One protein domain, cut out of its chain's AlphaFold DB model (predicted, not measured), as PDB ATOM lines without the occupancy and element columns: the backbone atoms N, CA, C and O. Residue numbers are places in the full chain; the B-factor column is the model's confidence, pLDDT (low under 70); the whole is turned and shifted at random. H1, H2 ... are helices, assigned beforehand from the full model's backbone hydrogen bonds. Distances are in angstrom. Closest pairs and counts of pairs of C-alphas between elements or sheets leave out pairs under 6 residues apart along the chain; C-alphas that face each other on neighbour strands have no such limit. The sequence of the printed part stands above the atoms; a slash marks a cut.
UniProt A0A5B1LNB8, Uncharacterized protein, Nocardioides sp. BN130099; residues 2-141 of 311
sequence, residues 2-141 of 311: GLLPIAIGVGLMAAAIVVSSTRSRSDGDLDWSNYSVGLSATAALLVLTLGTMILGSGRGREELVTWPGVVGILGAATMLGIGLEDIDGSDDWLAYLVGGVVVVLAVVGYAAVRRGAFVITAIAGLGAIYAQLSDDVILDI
ATOM      1  N   GLY A   2      77.856 146.085  24.686       68.88
ATOM      2  CA  GLY A   2      76.558 146.582  24.209       68.88
ATOM      3  C   GLY A   2      75.429 145.581  24.480       68.88
ATOM      4  O   GLY A   2      75.694 144.401  24.679       68.88
ATOM      5  N   LEU A   3      74.177 146.045  24.468       78.19
ATOM      6  CA  LEU A   3      72.982 145.192  24.594       78.19
ATOM      7  C   LEU A   3      72.805 144.236  23.399       78.19
ATOM      8  O   LEU A   3      72.192 143.183  23.523       78.19
ATOM      9  N   LEU A   4      73.378 144.589  22.246       82.94
ATOM     10  CA  LEU A   4      73.159 143.908  20.972       82.94
ATOM     11  C   LEU A   4      73.649 142.441  20.949       82.94
ATOM     12  O   LEU A   4      72.854 141.583  20.580       82.94
ATOM     13  N   PRO A   5      74.874 142.091  21.395       87.69
ATOM     14  CA  PRO A   5      75.298 140.689  21.465       87.69
ATOM     15  C   PRO A   5      74.446 139.831  22.405       87.69
ATOM     16  O   PRO A   5      74.202 138.666  22.107       87.69
ATOM     17  N   ILE A   6      73.973 140.405  23.519       85.31
ATOM     18  CA  ILE A   6      73.108 139.704  24.480       85.31
ATOM     19  C   ILE A   6      71.760 139.415  23.825       85.31
ATOM     20  O   ILE A   6      71.317 138.273  23.830       85.31
ATOM     21  N   ALA A   7      71.143 140.427  23.210       87.19
ATOM     22  CA  ALA A   7      69.864 140.276  22.525       87.19
ATOM     23  C   ALA A   7      69.936 139.241  21.390       87.19
ATOM     24  O   ALA A   7      69.054 138.394  21.288       87.19
ATOM     25  N   ILE A   8      71.002 139.260  20.580       90.50
ATOM     26  CA  ILE A   8      71.199 138.277  19.504       90.50
ATOM     27  C   ILE A   8      71.402 136.872  20.082       90.50
ATOM     28  O   ILE A   8      70.748 135.937  19.632       90.50
ATOM     29  N   GLY A   9      72.268 136.710  21.086       92.19
ATOM     30  CA  GLY A   9      72.530 135.403  21.695       92.19
ATOM     31  C   GLY A   9      71.284 134.799  22.344       92.19
ATOM     32  O   GLY A   9      70.953 133.643  22.091       92.19
ATOM     33  N   VAL A  10      70.551 135.599  23.123       92.81
ATOM     34  CA  VAL A  10      69.284 135.184  23.742       92.81
ATOM     35  C   VAL A  10      68.223 134.897  22.679       92.81
ATOM     36  O   VAL A  10      67.528 133.894  22.784       92.81
ATOM     37  N   GLY A  11      68.128 135.723  21.634       91.69
ATOM     38  CA  GLY A  11      67.183 135.527  20.535       91.69
ATOM     39  C   GLY A  11      67.434 134.242  19.745       91.69
ATOM     40  O   GLY A  11      66.490 133.521  19.439       91.69
ATOM     41  N   LEU A  12      68.697 133.903  19.467       94.44
ATOM     42  CA  LEU A  12      69.056 132.646  18.803       94.44
ATOM     43  C   LEU A  12      68.743 131.425  19.679       94.44
ATOM     44  O   LEU A  12      68.233 130.430  19.169       94.44
ATOM     45  N   MET A  13      68.985 131.508  20.990       95.12
ATOM     46  CA  MET A  13      68.601 130.445  21.926       95.12
ATOM     47  C   MET A  13      67.078 130.299  22.027       95.12
ATOM     48  O   MET A  13      66.573 129.181  21.997       95.12
ATOM     49  N   ALA A  14      66.338 131.411  22.076       93.56
ATOM     50  CA  ALA A  14      64.876 131.401  22.039       93.56
ATOM     51  C   ALA A  14      64.356 130.742  20.753       93.56
ATOM     52  O   ALA A  14      63.472 129.894  20.809       93.56
ATOM     53  N   ALA A  15      64.941 131.077  19.599       93.44
ATOM     54  CA  ALA A  15      64.588 130.457  18.328       93.44
ATOM     55  C   ALA A  15      64.866 128.946  18.335       93.44
ATOM     56  O   ALA A  15      64.023 128.176  17.885       93.44
ATOM     57  N   ALA A  16      66.000 128.508  18.892       94.38
ATOM     58  CA  ALA A  16      66.310 127.087  19.039       94.38
ATOM     59  C   ALA A  16      65.283 126.361  19.924       94.38
ATOM     60  O   ALA A  16      64.840 125.274  19.563       94.38
ATOM     61  N   ILE A  17      64.856 126.979  21.032       94.44
ATOM     62  CA  ILE A  17      63.798 126.457  21.913       94.44
ATOM     63  C   ILE A  17      62.480 126.329  21.147       94.44
ATOM     64  O   ILE A  17      61.861 125.273  21.195       94.44
ATOM     65  N   VAL A  18      62.070 127.358  20.399       94.12
ATOM     66  CA  VAL A  18      60.815 127.335  19.628       94.12
ATOM     67  C   VAL A  18      60.859 126.270  18.526       94.12
ATOM     68  O   VAL A  18      59.940 125.460  18.406       94.12
ATOM     69  N   VAL A  19      61.943 126.205  17.749       92.25
ATOM     70  CA  VAL A  19      62.104 125.189  16.695       92.25
ATOM     71  C   VAL A  19      62.116 123.783  17.291       92.25
ATOM     72  O   VAL A  19      61.412 122.911  16.795       92.25
ATOM     73  N   SER A  20      62.855 123.572  18.381       93.94
ATOM     74  CA  SER A  20      62.851 122.306  19.114       93.94
ATOM     75  C   SER A  20      61.444 121.959  19.604       93.94
ATOM     76  O   SER A  20      60.971 120.855  19.348       93.94
ATOM     77  N   SER A  21      60.737 122.906  20.223       89.94
ATOM     78  CA  SER A  21      59.410 122.675  20.798       89.94
ATOM     79  C   SER A  21      58.381 122.237  19.752       89.94
ATOM     80  O   SER A  21      57.679 121.252  19.938       89.94
ATOM     81  N   THR A  22      58.374 122.898  18.594       89.88
ATOM     82  CA  THR A  22      57.446 122.603  17.491       89.88
ATOM     83  C   THR A  22      57.777 121.312  16.742       89.88
ATOM     84  O   THR A  22      56.937 120.800  16.007       89.88
ATOM     85  N   ARG A  23      58.998 120.783  16.892       91.50
ATOM     86  CA  ARG A  23      59.464 119.574  16.196       91.50
ATOM     87  C   ARG A  23      59.596 118.348  17.083       91.50
ATOM     88  O   ARG A  23      59.614 117.248  16.554       91.50
ATOM     89  N   SER A  24      59.643 118.516  18.401       90.06
ATOM     90  CA  SER A  24      59.835 117.404  19.342       90.06
ATOM     91  C   SER A  24      58.685 116.390  19.330       90.06
ATOM     92  O   SER A  24      58.869 115.297  19.842       90.06
ATOM     93  N   ARG A  25      57.528 116.741  18.752       85.38
ATOM     94  CA  ARG A  25      56.305 115.922  18.712       85.38
ATOM     95  C   ARG A  25      55.673 115.812  17.321       85.38
ATOM     96  O   ARG A  25      54.503 115.468  17.210       85.38
ATOM     97  N   SER A  26      56.399 116.129  16.242       83.62
ATOM     98  CA  SER A  26      55.770 116.202  14.907       83.62
ATOM     99  C   SER A  26      55.162 114.882  14.431       83.62
ATOM    100  O   SER A  26      54.223 114.902  13.640       83.62
ATOM    101  N   ASP A  27      55.686 113.763  14.929       81.25
ATOM    102  CA  ASP A  27      55.334 112.417  14.481       81.25
ATOM    103  C   ASP A  27      54.526 111.653  15.558       81.25
ATOM    104  O   ASP A  27      54.351 110.441  15.459       81.25
ATOM    105  N   GLY A  28      54.032 112.355  16.591       81.81
ATOM    106  CA  GLY A  28      53.290 111.802  17.736       81.81
ATOM    107  C   GLY A  28      54.187 111.386  18.907       81.81
ATOM    108  O   GLY A  28      53.924 111.756  20.051       81.81
ATOM    109  N   ASP A  29      55.299 110.710  18.622       88.81
ATOM    110  CA  ASP A  29      56.285 110.327  19.638       88.81
ATOM    111  C   ASP A  29      57.270 111.466  19.960       88.81
ATOM    112  O   ASP A  29      57.533 112.349  19.136       88.81
ATOM    113  N   LEU A  30      57.861 111.424  21.161       89.69
ATOM    114  CA  LEU A  30      58.894 112.374  21.572       89.69
ATOM    115  C   LEU A  30      60.219 112.117  20.832       89.69
ATOM    116  O   LEU A  30      60.947 111.161  21.118       89.69
ATOM    117  N   ASP A  31      60.595 113.032  19.939       93.75
ATOM    118  CA  ASP A  31      61.923 113.060  19.331       93.75
ATOM    119  C   ASP A  31      62.955 113.610  20.326       93.75
ATOM    120  O   ASP A  31      63.186 114.818  20.444       93.75
ATOM    121  N   TRP A  32      63.626 112.690  21.018       93.00
ATOM    122  CA  TRP A  32      64.684 112.990  21.983       93.00
ATOM    123  C   TRP A  32      65.827 113.833  21.415       93.00
ATOM    124  O   TRP A  32      66.428 114.612  22.161       93.00
ATOM    125  N   SER A  33      66.138 113.709  20.122       92.88
ATOM    126  CA  SER A  33      67.199 114.500  19.496       92.88
ATOM    127  C   SER A  33      66.810 115.974  19.502       92.88
ATOM    128  O   SER A  33      67.517 116.801  20.083       92.88
ATOM    129  N   ASN A  34      65.634 116.293  18.959       91.12
ATOM    130  CA  ASN A  34      65.120 117.658  18.936       91.12
ATOM    131  C   ASN A  34      64.822 118.185  20.342       91.12
ATOM    132  O   ASN A  34      65.205 119.314  20.658       91.12
ATOM    133  N   TYR A  35      64.221 117.372  21.208       93.06
ATOM    134  CA  TYR A  35      63.896 117.755  22.580       93.06
ATOM    135  C   TYR A  35      65.151 118.100  23.401       93.06
ATOM    136  O   TYR A  35      65.196 119.117  24.098       93.06
ATOM    137  N   SER A  36      66.233 117.326  23.253       94.31
ATOM    138  CA  SER A  36      67.503 117.588  23.948       94.31
ATOM    139  C   SER A  36      68.160 118.915  23.538       94.31
ATOM    140  O   SER A  36      68.782 119.585  24.370       94.31
ATOM    141  N   VAL A  37      67.983 119.353  22.286       95.25
ATOM    142  CA  VAL A  37      68.461 120.663  21.814       95.25
ATOM    143  C   VAL A  37      67.728 121.791  22.542       95.25
ATOM    144  O   VAL A  37      68.373 122.704  23.062       95.25
ATOM    145  N   GLY A  38      66.403 121.707  22.661       93.38
ATOM    146  CA  GLY A  38      65.600 122.685  23.397       93.38
ATOM    147  C   GLY A  38      65.936 122.724  24.888       93.38
ATOM    148  O   GLY A  38      66.130 123.805  25.456       93.38
ATOM    149  N   LEU A  39      66.100 121.552  25.510       94.81
ATOM    150  CA  LEU A  39      66.533 121.436  26.904       94.81
ATOM    151  C   LEU A  39      67.922 122.032  27.134       94.81
ATOM    152  O   LEU A  39      68.116 122.768  28.100       94.81
ATOM    153  N   SER A  40      68.887 121.754  26.258       95.44
ATOM    154  CA  SER A  40      70.253 122.272  26.405       95.44
ATOM    155  C   SER A  40      70.326 123.789  26.211       95.44
ATOM    156  O   SER A  40      70.999 124.463  26.992       95.44
ATOM    157  N   ALA A  41      69.583 124.351  25.249       95.12
ATOM    158  CA  ALA A  41      69.463 125.798  25.068       95.12
ATOM    159  C   ALA A  41      68.840 126.465  26.305       95.12
ATOM    160  O   ALA A  41      69.368 127.451  26.826       95.12
ATOM    161  N   THR A  42      67.764 125.878  26.830       95.56
ATOM    162  CA  THR A  42      67.098 126.328  28.057       95.56
ATOM    163  C   THR A  42      68.041 126.280  29.261       95.56
ATOM    164  O   THR A  42      68.196 127.269  29.981       95.56
ATOM    165  N   ALA A  43      68.725 125.152  29.460       95.62
ATOM    166  CA  ALA A  43      69.676 124.967  30.545       95.62
ATOM    167  C   ALA A  43      70.837 125.965  30.443       95.62
ATOM    168  O   ALA A  43      71.214 126.561  31.449       95.62
ATOM    169  N   ALA A  44      71.363 126.210  29.240       96.19
ATOM    170  CA  ALA A  44      72.419 127.193  29.022       96.19
ATOM    171  C   ALA A  44      71.981 128.608  29.437       96.19
ATOM    172  O   ALA A  44      72.730 129.301  30.128       96.19
ATOM    173  N   LEU A  45      70.760 129.023  29.077       95.38
ATOM    174  CA  LEU A  45      70.196 130.316  29.478       95.38
ATOM    175  C   LEU A  45      70.023 130.429  30.999       95.38
ATOM    176  O   LEU A  45      70.419 131.436  31.594       95.38
ATOM    177  N   LEU A  46      69.480 129.398  31.648       94.12
ATOM    178  CA  LEU A  46      69.274 129.385  33.098       94.12
ATOM    179  C   LEU A  46      70.594 129.339  33.877       94.12
ATOM    180  O   LEU A  46      70.757 130.075  34.848       94.12
ATOM    181  N   VAL A  47      71.569 128.540  33.434       94.56
ATOM    182  CA  VAL A  47      72.906 128.474  34.046       94.56
ATOM    183  C   VAL A  47      73.643 129.798  33.876       94.56
ATOM    184  O   VAL A  47      74.248 130.280  34.833       94.56
ATOM    185  N   LEU A  48      73.558 130.431  32.701       92.31
ATOM    186  CA  LEU A  48      74.118 131.766  32.483       92.31
ATOM    187  C   LEU A  48      73.480 132.789  33.432       92.31
ATOM    188  O   LEU A  48      74.182 133.590  34.052       92.31
ATOM    189  N   THR A  49      72.159 132.736  33.584       92.06
ATOM    190  CA  THR A  49      71.404 133.602  34.499       92.06
ATOM    191  C   THR A  49      71.857 133.409  35.942       92.06
ATOM    192  O   THR A  49      72.218 134.369  36.617       92.06
ATOM    193  N   LEU A  50      71.904 132.167  36.416       91.56
ATOM    194  CA  LEU A  50      72.313 131.848  37.780       91.56
ATOM    195  C   LEU A  50      73.779 132.228  38.031       91.56
ATOM    196  O   LEU A  50      74.105 132.859  39.036       91.56
ATOM    197  N   GLY A  51      74.666 131.909  37.087       90.25
ATOM    198  CA  GLY A  51      76.081 132.257  37.159       90.25
ATOM    199  C   GLY A  51      76.299 133.768  37.219       90.25
ATOM    200  O   GLY A  51      77.080 134.250  38.036       90.25
ATOM    201  N   THR A  52      75.560 134.540  36.419       90.00
ATOM    202  CA  THR A  52      75.629 136.011  36.439       90.00
ATOM    203  C   THR A  52      74.973 136.610  37.683       90.00
ATOM    204  O   THR A  52      75.458 137.623  38.193       90.00
ATOM    205  N   MET A  53      73.944 135.973  38.249       86.88
ATOM    206  CA  MET A  53      73.394 136.356  39.553       86.88
ATOM    207  C   MET A  53      74.427 136.203  40.674       86.88
ATOM    208  O   MET A  53      74.521 137.106  41.504       86.88
ATOM    209  N   ILE A  54      75.192 135.108  40.697       89.38
ATOM    210  CA  ILE A  54      76.145 134.795  41.776       89.38
ATOM    211  C   ILE A  54      77.469 135.554  41.607       89.38
ATOM    212  O   ILE A  54      77.992 136.108  42.571       89.38
ATOM    213  N   LEU A  55      78.019 135.571  40.390       88.00
ATOM    214  CA  LEU A  55      79.388 136.028  40.117       88.00
ATOM    215  C   LEU A  55      79.453 137.418  39.471       88.00
ATOM    216  O   LEU A  55      80.517 138.035  39.423       88.00
ATOM    217  N   GLY A  56      78.338 137.915  38.932       80.56
ATOM    218  CA  GLY A  56      78.297 139.192  38.228       80.56
ATOM    219  C   GLY A  56      78.266 140.394  39.172       80.56
ATOM    220  O   GLY A  56      77.678 140.357  40.250       80.56
ATOM    221  N   SER A  57      78.838 141.515  38.728       77.69
ATOM    222  CA  SER A  57      78.718 142.813  39.402       77.69
ATOM    223  C   SER A  57      78.532 143.956  38.394       77.69
ATOM    224  O   SER A  57      78.890 143.845  37.221       77.69
ATOM    225  N   GLY A  58      77.927 145.059  38.845       80.56
ATOM    226  CA  GLY A  58      77.701 146.262  38.034       80.56
ATOM    227  C   GLY A  58      76.499 146.197  37.081       80.56
ATOM    228  O   GLY A  58      75.739 145.235  37.058       80.56
ATOM    229  N   ARG A  59      76.326 147.249  36.267       73.56
ATOM    230  CA  ARG A  59      75.149 147.446  35.387       73.56
ATOM    231  C   ARG A  59      74.950 146.357  34.326       73.56
ATOM    232  O   ARG A  59      73.818 146.090  33.947       73.56
ATOM    233  N   GLY A  60      76.024 145.720  33.854       75.25
ATOM    234  CA  GLY A  60      75.930 144.630  32.872       75.25
ATOM    235  C   GLY A  60      75.302 143.352  33.436       75.25
ATOM    236  O   GLY A  60      74.723 142.577  32.683       75.25
ATOM    237  N   ARG A  61      75.369 143.162  34.761       85.06
ATOM    238  CA  ARG A  61      74.772 142.019  35.459       85.06
ATOM    239  C   ARG A  61      73.263 141.983  35.271       85.06
ATOM    240  O   ARG A  61      72.719 140.936  34.969       85.06
ATOM    241  N   GLU A  62      72.590 143.117  35.440       85.38
ATOM    242  CA  GLU A  62      71.126 143.156  35.422       85.38
ATOM    243  C   GLU A  62      70.565 142.713  34.068       85.38
ATOM    244  O   GLU A  62      69.627 141.924  34.025       85.38
ATOM    245  N   GLU A  63      71.178 143.144  32.966       85.62
ATOM    246  CA  GLU A  63      70.771 142.760  31.607       85.62
ATOM    247  C   GLU A  63      71.093 141.288  31.301       85.62
ATOM    248  O   GLU A  63      70.272 140.583  30.716       85.62
ATOM    249  N   LEU A  64      72.260 140.804  31.746       87.69
ATOM    250  CA  LEU A  64      72.684 139.406  31.587       87.69
ATOM    251  C   LEU A  64      71.892 138.422  32.454       87.69
ATOM    252  O   LEU A  64      71.853 137.238  32.143       87.69
ATOM    253  N   VAL A  65      71.262 138.900  33.523       91.88
ATOM    254  CA  VAL A  65      70.350 138.094  34.335       91.88
ATOM    255  C   VAL A  65      68.930 138.165  33.771       91.88
ATOM    256  O   VAL A  65      68.234 137.159  33.707       91.88
ATOM    257  N   THR A  66      68.478 139.348  33.351       92.94
ATOM    258  CA  THR A  66      67.071 139.559  32.989       92.94
ATOM    259  C   THR A  66      66.691 138.842  31.697       92.94
ATOM    260  O   THR A  66      65.737 138.071  31.699       92.94
ATOM    261  N   TRP A  67      67.420 139.061  30.597       93.62
ATOM    262  CA  TRP A  67      67.013 138.516  29.295       93.62
ATOM    263  C   TRP A  67      67.231 137.005  29.182       93.62
ATOM    264  O   TRP A  67      66.269 136.309  28.847       93.62
ATOM    265  N   PRO A  68      68.421 136.462  29.513       93.88
ATOM    266  CA  PRO A  68      68.593 135.016  29.599       93.88
ATOM    267  C   PRO A  68      67.643 134.373  30.612       93.88
ATOM    268  O   PRO A  68      67.123 133.296  30.342       93.88
ATOM    269  N   GLY A  69      67.364 135.046  31.734       95.06
ATOM    270  CA  GLY A  69      66.498 134.518  32.783       95.06
ATOM    271  C   GLY A  69      65.061 134.358  32.318       95.06
ATOM    272  O   GLY A  69      64.508 133.272  32.425       95.06
ATOM    273  N   VAL A  70      64.468 135.407  31.747       96.12
ATOM    274  CA  VAL A  70      63.090 135.357  31.240       96.12
ATOM    275  C   VAL A  70      62.932 134.300  30.148       96.12
ATOM    276  O   VAL A  70      62.022 133.479  30.223       96.12
ATOM    277  N   VAL A  71      63.832 134.276  29.159       96.50
ATOM    278  CA  VAL A  71      63.753 133.293  28.067       96.50
ATOM    279  C   VAL A  71      64.021 131.878  28.574       96.50
ATOM    280  O   VAL A  71      63.340 130.952  28.153       96.50
ATOM    281  N   GLY A  72      64.956 131.700  29.508       96.19
ATOM    282  CA  GLY A  72      65.217 130.407  30.136       96.19
ATOM    283  C   GLY A  72      64.026 129.890  30.947       96.19
ATOM    284  O   GLY A  72      63.732 128.704  30.892       96.19
ATOM    285  N   ILE A  73      63.304 130.764  31.657       97.44
ATOM    286  CA  ILE A  73      62.084 130.393  32.395       97.44
ATOM    287  C   ILE A  73      60.990 129.936  31.429       97.44
ATOM    288  O   ILE A  73      60.396 128.880  31.638       97.44
ATOM    289  N   LEU A  74      60.746 130.702  30.361       95.94
ATOM    290  CA  LEU A  74      59.759 130.337  29.343       95.94
ATOM    291  C   LEU A  74      60.154 129.045  28.619       95.94
ATOM    292  O   LEU A  74      59.319 128.168  28.445       95.94
ATOM    293  N   GLY A  75      61.434 128.881  28.278       94.81
ATOM    294  CA  GLY A  75      61.947 127.645  27.695       94.81
ATOM    295  C   GLY A  75      61.771 126.441  28.615       94.81
ATOM    296  O   GLY A  75      61.345 125.388  28.157       94.81
ATOM    297  N   ALA A  76      62.020 126.597  29.919       96.00
ATOM    298  CA  ALA A  76      61.816 125.527  30.892       96.00
ATOM    299  C   ALA A  76      60.345 125.127  30.979       96.00
ATOM    300  O   ALA A  76      60.041 123.942  31.001       96.00
ATOM    301  N   ALA A  77      59.446 126.108  30.962       95.31
ATOM    302  CA  ALA A  77      58.009 125.886  30.934       95.31
ATOM    303  C   ALA A  77      57.578 125.110  29.677       95.31
ATOM    304  O   ALA A  77      56.901 124.092  29.789       95.31
ATOM    305  N   THR A  78      58.033 125.536  28.495       93.69
ATOM    306  CA  THR A  78      57.733 124.864  27.222       93.69
ATOM    307  C   THR A  78      58.275 123.435  27.183       93.69
ATOM    308  O   THR A  78      57.561 122.521  26.783       93.69
ATOM    309  N   MET A  79      59.521 123.222  27.619       95.69
ATOM    310  CA  MET A  79      60.125 121.887  27.626       95.69
ATOM    311  C   MET A  79      59.462 120.969  28.658       95.69
ATOM    312  O   MET A  79      59.259 119.796  28.370       95.69
ATOM    313  N   LEU A  80      59.069 121.495  29.826       94.38
ATOM    314  CA  LEU A  80      58.277 120.741  30.805       94.38
ATOM    315  C   LEU A  80      56.922 120.319  30.236       94.38
ATOM    316  O   LEU A  80      56.549 119.168  30.425       94.38
ATOM    317  N   GLY A  81      56.227 121.215  29.528       92.31
ATOM    318  CA  GLY A  81      54.969 120.895  28.852       92.31
ATOM    319  C   GLY A  81      55.124 119.700  27.912       92.31
ATOM    320  O   GLY A  81      54.497 118.669  28.108       92.31
ATOM    321  N   ILE A  82      56.059 119.793  26.968       92.38
ATOM    322  CA  ILE A  82      56.290 118.753  25.949       92.38
ATOM    323  C   ILE A  82      56.759 117.423  26.556       92.38
ATOM    324  O   ILE A  82      56.388 116.341  26.094       92.38
ATOM    325  N   GLY A  83      57.622 117.496  27.570       91.56
ATOM    326  CA  GLY A  83      58.206 116.314  28.193       91.56
ATOM    327  C   GLY A  83      57.228 115.520  29.058       91.56
ATOM    328  O   GLY A  83      57.475 114.342  29.301       91.56
ATOM    329  N   LEU A  84      56.153 116.155  29.536       91.94
ATOM    330  CA  LEU A  84      55.173 115.557  30.451       91.94
ATOM    331  C   LEU A  84      53.795 115.340  29.802       91.94
ATOM    332  O   LEU A  84      52.906 114.822  30.467       91.94
ATOM    333  N   GLU A  85      53.637 115.700  28.528       88.31
ATOM    334  CA  GLU A  85      52.387 115.596  27.758       88.31
ATOM    335  C   GLU A  85      51.844 114.161  27.628       88.31
ATOM    336  O   GLU A  85      50.640 113.979  27.550       88.31
ATOM    337  N   ASP A  86      52.695 113.126  27.665       86.62
ATOM    338  CA  ASP A  86      52.238 111.722  27.568       86.62
ATOM    339  C   ASP A  86      51.845 111.103  28.916       86.62
ATOM    340  O   ASP A  86      51.579 109.901  29.002       86.62
ATOM    341  N   ILE A  87      51.915 111.861  30.010       88.50
ATOM    342  CA  ILE A  87      51.544 111.323  31.317       88.50
ATOM    343  C   ILE A  87      50.025 111.267  31.380       88.50
ATOM    344  O   ILE A  87      49.377 112.301  31.282       88.50
ATOM    345  N   ASP A  88      49.466 110.077  31.606       83.94
ATOM    346  CA  ASP A  88      48.021 109.901  31.772       83.94
ATOM    347  C   ASP A  88      47.439 110.943  32.748       83.94
ATOM    348  O   ASP A  88      47.871 111.055  33.902       83.94
ATOM    349  N   GLY A  89      46.453 111.708  32.269       81.94
ATOM    350  CA  GLY A  89      45.812 112.792  33.019       81.94
ATOM    351  C   GLY A  89      46.602 114.104  33.059       81.94
ATOM    352  O   GLY A  89      46.310 114.947  33.901       81.94
ATOM    353  N   SER A  90      47.614 114.294  32.204       85.69
ATOM    354  CA  SER A  90      48.378 115.546  32.091       85.69
ATOM    355  C   SER A  90      47.496 116.761  31.844       85.69
ATOM    356  O   SER A  90      47.790 117.825  32.381       85.69
ATOM    357  N   ASP A  91      46.417 116.608  31.084       83.50
ATOM    358  CA  ASP A  91      45.553 117.717  30.672       83.50
ATOM    359  C   ASP A  91      44.946 118.464  31.872       83.50
ATOM    360  O   ASP A  91      44.812 119.683  31.822       83.50
ATOM    361  N   ASP A  92      44.722 117.772  32.995       86.81
ATOM    362  CA  ASP A  92      44.107 118.342  34.202       86.81
ATOM    363  C   ASP A  92      45.085 119.166  35.064       86.81
ATOM    364  O   ASP A  92      44.679 119.981  35.894       86.81
ATOM    365  N   TRP A  93      46.399 118.921  34.962       89.56
ATOM    366  CA  TRP A  93      47.376 119.485  35.909       89.56
ATOM    367  C   TRP A  93      48.619 120.107  35.275       89.56
ATOM    368  O   TRP A  93      49.305 120.909  35.920       89.56
ATOM    369  N   LEU A  94      48.929 119.773  34.024       91.50
ATOM    370  CA  LEU A  94      50.156 120.187  33.358       91.50
ATOM    371  C   LEU A  94      50.218 121.705  33.203       91.50
ATOM    372  O   LEU A  94      51.253 122.305  33.501       91.50
ATOM    373  N   ALA A  95      49.111 122.348  32.827       91.06
ATOM    374  CA  ALA A  95      49.041 123.802  32.718       91.06
ATOM    375  C   ALA A  95      49.289 124.498  34.069       91.06
ATOM    376  O   ALA A  95      50.024 125.492  34.131       91.06
ATOM    377  N   TYR A  96      48.771 123.938  35.170       93.50
ATOM    378  CA  TYR A  96      49.053 124.427  36.521       93.50
ATOM    379  C   TYR A  96      50.526 124.270  36.896       93.50
ATOM    380  O   TYR A  96      51.111 125.205  37.452       93.50
ATOM    381  N   LEU A  97      51.152 123.131  36.575       94.94
ATOM    382  CA  LEU A  97      52.583 122.936  36.819       94.94
ATOM    383  C   LEU A  97      53.408 123.935  36.003       94.94
ATOM    384  O   LEU A  97      54.250 124.636  36.563       94.94
ATOM    385  N   VAL A  98      53.179 123.998  34.692       94.81
ATOM    386  CA  VAL A  98      53.930 124.842  33.756       94.81
ATOM    387  C   VAL A  98      53.805 126.309  34.161       94.81
ATOM    388  O   VAL A  98      54.819 126.981  34.377       94.81
ATOM    389  N   GLY A  99      52.581 126.804  34.353       93.56
ATOM    390  CA  GLY A  99      52.346 128.172  34.803       93.56
ATOM    391  C   GLY A  99      52.908 128.433  36.204       93.56
ATOM    392  O   GLY A  99      53.531 129.472  36.432       93.56
ATOM    393  N   GLY A 100      52.795 127.471  37.122       95.56
ATOM    394  CA  GLY A 100      53.346 127.556  38.475       95.56
ATOM    395  C   GLY A 100      54.869 127.687  38.487       95.56
ATOM    396  O   GLY A 100      55.410 128.561  39.168       95.56
ATOM    397  N   VAL A 101      55.572 126.888  37.679       96.69
ATOM    398  CA  VAL A 101      57.030 126.970  37.509       96.69
ATOM    399  C   VAL A 101      57.432 128.338  36.960       96.69
ATOM    400  O   VAL A 101      58.351 128.962  37.498       96.69
ATOM    401  N   VAL A 102      56.720 128.842  35.946       97.19
ATOM    402  CA  VAL A 102      56.966 130.183  35.394       97.19
ATOM    403  C   VAL A 102      56.831 131.247  36.477       97.19
ATOM    404  O   VAL A 102      57.731 132.070  36.636       97.19
ATOM    405  N   VAL A 103      55.741 131.218  37.249       96.75
ATOM    406  CA  VAL A 103      55.480 132.195  38.314       96.75
ATOM    407  C   VAL A 103      56.553 132.133  39.394       96.75
ATOM    408  O   VAL A 103      57.126 133.168  39.734       96.75
ATOM    409  N   VAL A 104      56.873 130.945  39.910       97.06
ATOM    410  CA  VAL A 104      57.863 130.784  40.985       97.06
ATOM    411  C   VAL A 104      59.234 131.287  40.539       97.06
ATOM    412  O   VAL A 104      59.845 132.106  41.232       97.06
ATOM    413  N   LEU A 105      59.711 130.861  39.367       96.19
ATOM    414  CA  LEU A 105      61.016 131.291  38.868       96.19
ATOM    415  C   LEU A 105      61.039 132.790  38.543       96.19
ATOM    416  O   LEU A 105      62.032 133.467  38.821       96.19
ATOM    417  N   ALA A 106      59.946 133.336  38.007       95.44
ATOM    418  CA  ALA A 106      59.828 134.760  37.733       95.44
ATOM    419  C   ALA A 106      59.820 135.595  39.022       95.44
ATOM    420  O   ALA A 106      60.485 136.628  39.080       95.44
ATOM    421  N   VAL A 107      59.152 135.138  40.085       94.12
ATOM    422  CA  VAL A 107      59.181 135.785  41.407       94.12
ATOM    423  C   VAL A 107      60.597 135.784  41.980       94.12
ATOM    424  O   VAL A 107      61.057 136.824  42.455       94.12
ATOM    425  N   VAL A 108      61.325 134.666  41.882       93.50
ATOM    426  CA  VAL A 108      62.734 134.586  42.306       93.50
ATOM    427  C   VAL A 108      63.604 135.560  41.501       93.50
ATOM    428  O   VAL A 108      64.383 136.322  42.081       93.50
ATOM    429  N   GLY A 109      63.433 135.611  40.176       91.50
ATOM    430  CA  GLY A 109      64.138 136.556  39.306       91.50
ATOM    431  C   GLY A 109      63.824 138.022  39.628       91.50
ATOM    432  O   GLY A 109      64.730 138.858  39.718       91.50
ATOM    433  N   TYR A 110      62.553 138.336  39.889       92.06
ATOM    434  CA  TYR A 110      62.119 139.666  40.306       92.06
ATOM    435  C   TYR A 110      62.695 140.049  41.671       92.06
ATOM    436  O   TYR A 110      63.181 141.168  41.832       92.06
ATOM    437  N   ALA A 111      62.708 139.135  42.643       91.12
ATOM    438  CA  ALA A 111      63.304 139.381  43.952       91.12
ATOM    439  C   ALA A 111      64.812 139.674  43.851       91.12
ATOM    440  O   ALA A 111      65.323 140.522  44.586       91.12
ATOM    441  N   ALA A 112      65.507 139.029  42.909       88.38
ATOM    442  CA  ALA A 112      66.944 139.188  42.707       88.38
ATOM    443  C   ALA A 112      67.338 140.501  42.000       88.38
ATOM    444  O   ALA A 112      68.325 141.124  42.393       88.38
ATOM    445  N   VAL A 113      66.603 140.927  40.960       89.31
ATOM    446  CA  VAL A 113      67.015 142.057  40.086       89.31
ATOM    447  C   VAL A 113      66.015 143.219  40.071       89.31
ATOM    448  O   VAL A 113      66.349 144.318  39.636       89.31
ATOM    449  N   ARG A 114      64.783 143.011  40.552       89.31
ATOM    450  CA  ARG A 114      63.685 144.000  40.574       89.31
ATOM    451  C   ARG A 114      63.366 144.603  39.201       89.31
ATOM    452  O   ARG A 114      63.054 145.787  39.084       89.31
ATOM    453  N   ARG A 115      63.441 143.791  38.142       89.81
ATOM    454  CA  ARG A 115      63.164 144.216  36.758       89.81
ATOM    455  C   ARG A 115      61.765 143.819  36.307       89.81
ATOM    456  O   ARG A 115      61.307 142.712  36.563       89.81
ATOM    457  N   GLY A 116      61.118 144.721  35.568       88.25
ATOM    458  CA  GLY A 116      59.751 144.538  35.073       88.25
ATOM    459  C   GLY A 116      59.566 143.348  34.127       88.25
ATOM    460  O   GLY A 116      58.471 142.806  34.069       88.25
ATOM    461  N   ALA A 117      60.619 142.889  33.443       91.81
ATOM    462  CA  ALA A 117      60.522 141.733  32.550       91.81
ATOM    463  C   ALA A 117      60.062 140.465  33.291       91.81
ATOM    464  O   ALA A 117      59.188 139.764  32.801       91.81
ATOM    465  N   PHE A 118      60.546 140.239  34.517       92.75
ATOM    466  CA  PHE A 118      60.088 139.124  35.347       92.75
ATOM    467  C   PHE A 118      58.625 139.267  35.781       92.75
ATOM    468  O   PHE A 118      57.934 138.267  35.924       92.75
ATOM    469  N   VAL A 119      58.117 140.494  35.940       92.06
ATOM    470  CA  VAL A 119      56.686 140.715  36.205       92.06
ATOM    471  C   VAL A 119      55.861 140.268  35.005       92.06
ATOM    472  O   VAL A 119      54.877 139.563  35.176       92.06
ATOM    473  N   ILE A 120      56.292 140.608  33.788       91.38
ATOM    474  CA  ILE A 120      55.622 140.176  32.552       91.38
ATOM    475  C   ILE A 120      55.652 138.648  32.427       91.38
ATOM    476  O   ILE A 120      54.640 138.038  32.100       91.38
ATOM    477  N   THR A 121      56.781 138.015  32.745       94.06
ATOM    478  CA  THR A 121      56.896 136.550  32.756       94.06
ATOM    479  C   THR A 121      55.965 135.911  33.784       94.06
ATOM    480  O   THR A 121      55.281 134.948  33.459       94.06
ATOM    481  N   ALA A 122      55.871 136.469  34.994       93.50
ATOM    482  CA  ALA A 122      54.934 135.993  36.008       93.50
ATOM    483  C   ALA A 122      53.475 136.142  35.551       93.50
ATOM    484  O   ALA A 122      52.681 135.232  35.757       93.50
ATOM    485  N   ILE A 123      53.131 137.250  34.885       92.38
ATOM    486  CA  ILE A 123      51.803 137.458  34.289       92.38
ATOM    487  C   ILE A 123      51.502 136.377  33.244       92.38
ATOM    488  O   ILE A 123      50.405 135.830  33.254       92.38
ATOM    489  N   ALA A 124      52.463 136.032  32.384       91.81
ATOM    490  CA  ALA A 124      52.288 134.958  31.406       91.81
ATOM    491  C   ALA A 124      52.041 133.596  32.082       91.81
ATOM    492  O   ALA A 124      51.134 132.871  31.682       91.81
ATOM    493  N   GLY A 125      52.786 133.276  33.148       91.94
ATOM    494  CA  GLY A 125      52.572 132.055  33.933       91.94
ATOM    495  C   GLY A 125      51.214 132.016  34.641       91.94
ATOM    496  O   GLY A 125      50.529 130.999  34.602       91.94
ATOM    497  N   LEU A 126      50.785 133.139  35.231       92.81
ATOM    498  CA  LEU A 126      49.441 133.278  35.804       92.81
ATOM    499  C   LEU A 126      48.354 133.160  34.736       92.81
ATOM    500  O   LEU A 126      47.298 132.614  35.021       92.81
ATOM    501  N   GLY A 127      48.616 133.637  33.518       88.69
ATOM    502  CA  GLY A 127      47.715 133.484  32.380       88.69
ATOM    503  C   GLY A 127      47.498 132.020  32.013       88.69
ATOM    504  O   GLY A 127      46.359 131.624  31.815       88.69
ATOM    505  N   ALA A 128      48.558 131.206  32.001       89.62
ATOM    506  CA  ALA A 128      48.445 129.766  31.759       89.62
ATOM    507  C   ALA A 128      47.629 129.053  32.854       89.62
ATOM    508  O   ALA A 128      46.725 128.287  32.540       89.62
ATOM    509  N   ILE A 129      47.889 129.365  34.130       92.25
ATOM    510  CA  ILE A 129      47.101 128.845  35.265       92.25
ATOM    511  C   ILE A 129      45.632 129.247  35.137       92.25
ATOM    512  O   ILE A 129      44.739 128.442  35.371       92.25
ATOM    513  N   TYR A 130      45.381 130.511  34.805       89.75
ATOM    514  CA  TYR A 130      44.031 131.044  34.732       89.75
ATOM    515  C   TYR A 130      43.253 130.498  33.535       89.75
ATOM    516  O   TYR A 130      42.051 130.290  33.653       89.75
ATOM    517  N   ALA A 131      43.924 130.243  32.409       86.44
ATOM    518  CA  ALA A 131      43.318 129.588  31.257       86.44
ATOM    519  C   ALA A 131      42.814 128.188  31.630       86.44
ATOM    520  O   ALA A 131      41.641 127.914  31.417       86.44
ATOM    521  N   GLN A 132      43.649 127.375  32.288       88.56
ATOM    522  CA  GLN A 132      43.235 126.058  32.784       88.56
ATOM    523  C   GLN A 132      42.094 126.160  33.798       88.56
ATOM    524  O   GLN A 132      41.087 125.485  33.667       88.56
ATOM    525  N   LEU A 133      42.206 127.065  34.774       87.38
ATOM    526  CA  LEU A 133      41.150 127.274  35.769       87.38
ATOM    527  C   LEU A 133      39.815 127.665  35.128       87.38
ATOM    528  O   LEU A 133      38.754 127.329  35.645       87.38
ATOM    529  N   SER A 134      39.873 128.407  34.025       84.38
ATOM    530  CA  SER A 134      38.683 128.786  33.272       84.38
ATOM    531  C   SER A 134      38.090 127.585  32.540       84.38
ATOM    532  O   SER A 134      36.879 127.414  32.572       84.38
ATOM    533  N   ASP A 135      38.925 126.740  31.938       83.38
ATOM    534  CA  ASP A 135      38.497 125.491  31.298       83.38
ATOM    535  C   ASP A 135      37.813 124.559  32.314       83.38
ATOM    536  O   ASP A 135      36.662 124.174  32.131       83.38
ATOM    537  N   ASP A 136      38.463 124.333  33.460       82.69
ATOM    538  CA  ASP A 136      37.999 123.404  34.495       82.69
ATOM    539  C   ASP A 136      36.706 123.862  35.194       82.69
ATOM    540  O   ASP A 136      35.878 123.044  35.587       82.69
ATOM    541  N   VAL A 137      36.560 125.168  35.450       78.81
ATOM    542  CA  VAL A 137      35.478 125.699  36.301       78.81
ATOM    543  C   VAL A 137      34.376 126.353  35.487       78.81
ATOM    544  O   VAL A 137      33.213 126.284  35.865       78.81
ATOM    545  N   ILE A 138      34.731 127.070  34.423       65.69
ATOM    546  CA  ILE A 138      33.813 128.000  33.770       65.69
ATOM    547  C   ILE A 138      33.077 127.318  32.611       65.69
ATOM    548  O   ILE A 138      31.883 127.572  32.439       65.69
ATOM    549  N   LEU A 139      33.732 126.419  31.868       62.25
ATOM    550  CA  LEU A 139      33.061 125.655  30.808       62.25
ATOM    551  C   LEU A 139      32.075 124.610  31.349       62.25
ATOM    552  O   LEU A 139      31.126 124.277  30.652       62.25
ATOM    553  N   ASP A 140      32.220 124.170  32.601       65.06
ATOM    554  CA  ASP A 140      31.262 123.253  33.247       65.06
ATOM    555  C   ASP A 140      29.974 123.969  33.729       65.06
ATOM    556  O   ASP A 140      28.989 123.334  34.102       65.06
ATOM    557  N   ILE A 141      29.957 125.312  33.741       60.47
ATOM    558  CA  ILE A 141      28.839 126.120  34.269       60.47
ATOM    559  C   ILE A 141      27.936 126.686  33.156       60.47
ATOM    560  O   ILE A 141      26.767 126.985  33.415       60.47
TER     561      ILE A 141
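AT A GLANCE: This is residues 2 to 141 of the 311 residues of an uncharacterized protein of Nocardioides sp. BN130099 (UniProt A0A5B1LNB8). Five helices make an up-and-down bundle, each against the one before, H3 in the middle, H1 and H2 on one side, H4 and H5 on the other. The printed part has 140 residues, named helices H1 to H5, no named strand: all helix. It is compact, radius of gyration of the C-alphas 16.0 A, spans 51 by 36 by 22 A.

IN THESE COORDINATES: Find C-alpha 3 at (72.982, 145.192, 24.594), where H1, residues 3 to 23, begins. H2 takes residues 32 to 55, H3 59 to 84 over 38.0 A, H4 94 to 113. H5, residues 116 to 138, ends at (33.813, 128.000, 33.770).

HOW THE PARTS SIT: Look at H3, the hub, touching the other four. Its hairpin with H2 has a shallow tilt of 31 degrees; the closest C-alphas, Val 65 and Thr 49, are 4.6 A apart. Every O i to N i+4 pair is within hydrogen-bond range in H1, H2, H4, H5; H3 has 20 of 22.

THE WHOLE: The printed part has no cut; pLDDT is under 70 at residues 2 and 138 to 141.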